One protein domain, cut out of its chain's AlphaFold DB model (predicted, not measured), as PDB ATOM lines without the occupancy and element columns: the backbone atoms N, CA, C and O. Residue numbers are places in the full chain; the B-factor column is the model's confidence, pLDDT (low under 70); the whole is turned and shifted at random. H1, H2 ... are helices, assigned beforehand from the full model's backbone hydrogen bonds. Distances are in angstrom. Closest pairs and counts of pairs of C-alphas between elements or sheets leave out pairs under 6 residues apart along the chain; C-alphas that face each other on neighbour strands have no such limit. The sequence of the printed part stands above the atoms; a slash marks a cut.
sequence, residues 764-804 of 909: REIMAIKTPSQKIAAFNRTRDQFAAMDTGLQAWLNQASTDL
ATOM      1  N   ARG A 764      22.130  30.233 -16.164       93.44
ATOM      2  CA  ARG A 764      22.938  30.833 -17.245       93.44
ATOM      3  C   ARG A 764      22.245  32.046 -17.887       93.44
ATOM      4  O   ARG A 764      22.902  33.047 -18.145       93.44
ATOM      5  N   GLU A 765      20.935  31.969 -18.102       92.44
ATOM      6  CA  GLU A 765      20.089  33.014 -18.701       92.44
ATOM      7  C   GLU A 765      19.971  34.226 -17.761       92.44
ATOM      8  O   GLU A 765      20.275  35.351 -18.156       92.44
ATOM      9  N   ILE A 766      19.688  33.985 -16.476       93.94
ATOM     10  CA  ILE A 766      19.734  34.989 -15.401       93.94
ATOM     11  C   ILE A 766      21.127  35.631 -15.326       93.94
ATOM     12  O   ILE A 766      21.247  36.852 -15.239       93.94
ATOM     13  N   MET A 767      22.202  34.838 -15.397       93.62
ATOM     14  CA  MET A 767      23.573  35.353 -15.348       93.62
ATOM     15  C   MET A 767      23.994  36.138 -16.599       93.62
ATOM     16  O   MET A 767      24.839  37.029 -16.471       93.62
ATOM     17  N   ALA A 768      23.386  35.885 -17.759       95.19
ATOM     18  CA  ALA A 768      23.604  36.649 -18.988       95.19
ATOM     19  C   ALA A 768      22.967  38.055 -18.958       95.19
ATOM     20  O   ALA A 768      23.380  38.933 -19.721       95.19
ATOM     21  N   ILE A 769      22.012  38.310 -18.051       95.12
ATOM     22  CA  ILE A 769      21.453  39.651 -17.829       95.12
ATOM     23  C   ILE A 769      22.578  40.591 -17.363       95.12
ATOM     24  O   ILE A 769      23.211  40.379 -16.327       95.12
ATOM     25  N   LYS A 770      22.844  41.640 -18.149       95.62
ATOM     26  CA  LYS A 770      23.978  42.565 -17.948       95.62
ATOM     27  C   LYS A 770      23.775  43.506 -16.752       95.62
ATOM     28  O   LYS A 770      24.735  43.914 -16.109       95.62
ATOM     29  N   THR A 771      22.524  43.844 -16.471       97.06
ATOM     30  CA  THR A 771      22.043  44.796 -15.462       97.06
ATOM     31  C   THR A 771      21.835  44.101 -14.104       97.06
ATOM     32  O   THR A 771      20.965  43.234 -14.002       97.06
ATOM     33  N   PRO A 772      22.576  44.460 -13.030       96.19
ATOM     34  CA  PRO A 772      22.488  43.767 -11.738       96.19
ATOM     35  C   PRO A 772      21.077  43.733 -11.134       96.19
ATOM     36  O   PRO A 772      20.620  42.675 -10.712       96.19
ATOM     37  N   SER A 773      20.348  44.851 -11.162       95.62
ATOM     38  CA  SER A 773      18.990  44.942 -10.605       95.62
ATOM     39  C   SER A 773      17.999  44.035 -11.344       95.62
ATOM     40  O   SER A 773      17.199  43.342 -10.721       95.62
ATOM     41  N   GLN A 774      18.097  43.967 -12.676       95.56
ATOM     42  CA  GLN A 774      17.260  43.096 -13.505       95.56
ATOM     43  C   GLN A 774      17.629  41.615 -13.328       95.56
ATOM     44  O   GLN A 774      16.748  40.763 -13.340       95.56
ATOM     45  N   LYS A 775      18.913  41.305 -13.095       96.56
ATOM     46  CA  LYS A 775      19.384  39.961 -12.729       96.56
ATOM     47  C   LYS A 775      18.805  39.501 -11.389       96.56
ATOM     48  O   LYS A 775      18.339  38.371 -11.291       96.56
ATOM     49  N   ILE A 776      18.788  40.378 -10.383       95.81
ATOM     50  CA  ILE A 776      18.181  40.103  -9.070       95.81
ATOM     51  C   ILE A 776      16.660  39.928  -9.208       95.81
ATOM     52  O   ILE A 776      16.111  38.964  -8.681       95.81
ATOM     53  N   ALA A 777      15.985  40.789  -9.975       95.75
ATOM     54  CA  ALA A 777      14.552  40.664 -10.243       95.75
ATOM     55  C   ALA A 777      14.200  39.351 -10.973       95.75
ATOM     56  O   ALA A 777      13.260  38.664 -10.581       95.75
ATOM     57  N   ALA A 778      14.983  38.962 -11.986       93.75
ATOM     58  CA  ALA A 778      14.820  37.698 -12.703       93.75
ATOM     59  C   ALA A 778      15.090  36.476 -11.810       93.75
ATOM     60  O   ALA A 778      14.342  35.501 -11.870       93.75
ATOM     61  N   PHE A 779      16.112  36.536 -10.948       95.38
ATOM     62  CA  PHE A 779      16.389  35.494  -9.958       95.38
ATOM     63  C   PHE A 779      15.233  35.329  -8.965       95.38
ATOM     64  O   PHE A 779      14.763  34.211  -8.767       95.38
ATOM     65  N   ASN A 780      14.728  36.431  -8.401       95.00
ATOM     66  CA  ASN A 780      13.596  36.405  -7.476       95.00
ATOM     67  C   ASN A 780      12.327  35.878  -8.165       95.00
ATOM     68  O   ASN A 780      11.730  34.933  -7.658       95.00
ATOM     69  N   ARG A 781      11.979  36.375  -9.365       93.94
ATOM     70  CA  ARG A 781      10.851  35.842 -10.155       93.94
ATOM     71  C   ARG A 781      10.984  34.338 -10.387       93.94
ATOM     72  O   ARG A 781      10.018  33.614 -10.193       93.94
ATOM     73  N   THR A 782      12.171  33.865 -10.766       93.44
ATOM     74  CA  THR A 782      12.405  32.439 -11.046       93.44
ATOM     75  C   THR A 782      12.317  31.589  -9.777       93.44
ATOM     76  O   THR A 782      11.723  30.514  -9.795       93.44
ATOM     77  N   ARG A 783      12.842  32.078  -8.646       92.88
ATOM     78  CA  ARG A 783      12.674  31.445  -7.328       92.88
ATOM     79  C   ARG A 783      11.196  31.335  -6.947       92.88
ATOM     80  O   ARG A 783      10.777  30.300  -6.441       92.88
ATOM     81  N   ASP A 784      10.421  32.384  -7.201       92.31
ATOM     82  CA  ASP A 784       9.012  32.457  -6.817       92.31
ATOM     83  C   ASP A 784       8.128  31.616  -7.756       92.31
ATOM     84  O   ASP A 784       7.207  30.952  -7.288       92.31
ATOM     85  N   GLN A 785       8.483  31.517  -9.044       90.00
ATOM     86  CA  GLN A 785       7.947  30.511  -9.971       90.00
ATOM     87  C   GLN A 785       8.227  29.087  -9.457       90.00
ATOM     88  O   GLN A 785       7.289  28.312  -9.295       90.00
ATOM     89  N   PHE A 786       9.479  28.749  -9.113       87.31
ATOM     90  CA  PHE A 786       9.826  27.438  -8.537       87.31
ATOM     91  C   PHE A 786       9.098  27.133  -7.216       87.31
ATOM     92  O   PHE A 786       8.851  25.967  -6.922       87.31
ATOM     93  N   ALA A 787       8.753  28.150  -6.420       88.12
ATOM     94  CA  ALA A 787       7.970  27.989  -5.194       88.12
ATOM     95  C   ALA A 787       6.458  27.816  -5.452       88.12
ATOM     96  O   ALA A 787       5.766  27.234  -4.618       88.12
ATOM     97  N   ALA A 788       5.951  28.313  -6.585       86.38
ATOM     98  CA  ALA A 788       4.555  28.186  -7.005       86.38
ATOM     99  C   ALA A 788       4.272  26.919  -7.838       86.38
ATOM    100  O   ALA A 788       3.121  26.493  -7.928       86.38
ATOM    101  N   MET A 789       5.295  26.308  -8.443       85.81
ATOM    102  CA  MET A 789       5.165  25.045  -9.173       85.81
ATOM    103  C   MET A 789       4.824  23.887  -8.230       85.81
ATOM    104  O   MET A 789       5.637  23.509  -7.383       85.81
ATOM    105  N   ASP A 790       3.672  23.240  -8.437       82.56
ATOM    106  CA  ASP A 790       3.463  21.910  -7.865       82.56
ATOM    107  C   ASP A 790       4.433  20.926  -8.535       82.56
ATOM    108  O   ASP A 790       4.429  20.719  -9.749       82.56
ATOM    109  N   THR A 791       5.268  20.300  -7.712       83.56
ATOM    110  CA  THR A 791       6.209  19.247  -8.118       83.56
ATOM    111  C   THR A 791       5.507  17.926  -8.452       83.56
ATOM    112  O   THR A 791       6.168  16.948  -8.799       83.56
ATOM    113  N   GLY A 792       4.183  17.855  -8.287       84.81
ATOM    114  CA  GLY A 792       3.400  16.627  -8.339       84.81
ATOM    115  C   GLY A 792       3.557  15.774  -7.080       84.81
ATOM    116  O   GLY A 792       2.861  14.771  -6.940       84.81
ATOM    117  N   LEU A 793       4.420  16.169  -6.131       85.06
ATOM    118  CA  LEU A 793       4.617  15.455  -4.872       85.06
ATOM    119  C   LEU A 793       3.339  15.452  -4.028       85.06
ATOM    120  O   LEU A 793       3.056  14.445  -3.395       85.06
ATOM    121  N   GLN A 794       2.547  16.531  -4.046       83.31
ATOM    122  CA  GLN A 794       1.267  16.584  -3.330       83.31
ATOM    123  C   GLN A 794       0.210  15.697  -4.002       83.31
ATOM    124  O   GLN A 794      -0.493  14.952  -3.320       83.31
ATOM    125  N   ALA A 795       0.139  15.693  -5.337       85.50
ATOM    126  CA  ALA A 795      -0.717  14.768  -6.081       85.50
ATOM    127  C   ALA A 795      -0.338  13.295  -5.821       85.50
ATOM    128  O   ALA A 795      -1.212  12.472  -5.550       85.50
ATOM    129  N   TRP A 796       0.961  12.976  -5.815       89.94
ATOM    130  CA  TRP A 796       1.468  11.650  -5.461       89.94
ATOM    131  C   TRP A 796       1.200  11.287  -3.995       89.94
ATOM    132  O   TRP A 796       0.809  10.159  -3.727       89.94
ATOM    133  N   LEU A 797       1.348  12.223  -3.052       87.31
ATOM    134  CA  LEU A 797       1.052  12.004  -1.633       87.31
ATOM    135  C   LEU A 797      -0.436  11.682  -1.429       87.31
ATOM    136  O   LEU A 797      -0.779  10.759  -0.694       87.31
ATOM    137  N   ASN A 798      -1.322  12.390  -2.132       84.69
ATOM    138  CA  ASN A 798      -2.754  12.107  -2.112       84.69
ATOM    139  C   ASN A 798      -3.063  10.709  -2.678       84.69
ATOM    140  O   ASN A 798      -3.765   9.947  -2.014       84.69
ATOM    141  N   GLN A 799      -2.485  10.332  -3.825       85.75
ATOM    142  CA  GLN A 799      -2.649   8.990  -4.409       85.75
ATOM    143  C   GLN A 799      -2.072   7.890  -3.497       85.75
ATOM    144  O   GLN A 799      -2.729   6.898  -3.206       85.75
ATOM    145  N   ALA A 800      -0.879   8.094  -2.939       85.19
ATOM    146  CA  ALA A 800      -0.285   7.167  -1.982       85.19
ATOM    147  C   ALA A 800      -1.142   7.018  -0.710       85.19
ATOM    148  O   ALA A 800      -1.161   5.943  -0.113       85.19
ATOM    149  N   SER A 801      -1.898   8.051  -0.310       81.38
ATOM    150  CA  SER A 801      -2.849   7.957   0.807       81.38
ATOM    151  C   SER A 801      -4.126   7.168   0.480       81.38
ATOM    152  O   SER A 801      -4.713   6.593   1.396       81.38
ATOM    153  N   THR A 802      -4.543   7.097  -0.793       82.94
ATOM    154  CA  THR A 802      -5.653   6.226  -1.225       82.94
ATOM    155  C   THR A 802      -5.207   4.783  -1.424       82.94
ATOM    156  O   THR A 802      -5.960   3.869  -1.099       82.94
ATOM    157  N   ASP A 803      -3.980   4.582  -1.904       86.31
ATOM    158  CA  ASP A 803      -3.428   3.260  -2.220       86.31
ATOM    159  C   ASP A 803      -2.921   2.530  -0.958       86.31
ATOM    160  O   ASP A 803      -2.980   1.304  -0.875       86.31
ATOM    161  N   LEU A 804      -2.442   3.278   0.046       80.00
ATOM    162  CA  LEU A 804      -1.922   2.768   1.322       80.00
ATOM    163  C   LEU A 804      -2.635   3.439   2.517       80.00
ATOM    164  O   LEU A 804      -2.028   4.244   3.235       80.00
TER     165      LEU A 804
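AT A GLANCE: This is residues 764 to 804 of the 909 residues of an uncharacterized protein of Coccidioides immitis (UniProt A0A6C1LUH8). The model is a long, thin rod made of two helices placed end to end, H2 and then H3, with the short helix H1 folded back beside the first part of H2, so that the whole resembles a hook with a long shaft. The far part of the shaft, residues 783 to 804, sticks out with nothing packed on it. The printed part has 41 residues with three named helices, in the order H1, H2, H3, and no named strand; the class is all helix. It is extended, with a radius of gyration of the C-alphas of 16.7 A, and the C-alphas span 51 by 15 by 7 A.

HOW THE PARTS SIT: H1, residues 764 to 768, touches H2, residues 772 to 788, with residues 775 to 779 of H2 alone. Their closest C-alphas are those of Ile 766 and Lys 775, 5.7 A apart, and their centres are 11.4 A apart. H3, residues 793 to 803, touches no helix and is apart from both H1 and H2. In H1, H2 and H3 every O i to N i+4 pair is within hydrogen-bond range.

IN THESE COORDINATES: H1 begins at C-alpha 764, at (22.938, 30.833, -17.245). H2, the longest helix with 17 residues, begins at C-alpha 772, at (22.488, 43.767, -11.738), and measures 24.2 A from first to last C-alpha. H3 measures 14.8 A and ends at C-alpha 803, at (-3.428, 3.260, -2.220).

THE WHOLE: The two C-alphas farthest apart are those of Lys 770 and Leu 804, at 51.2 A. Residues 783 to 804 stand free; of these, 783 to 788 belong to H2 and 793 to 803 to H3. The links from H1 to H2 and from H2 to H3 are tight, and the printed part has no cut. The mean pLDDT of the printed part is 90.1, and no printed residue is under 70.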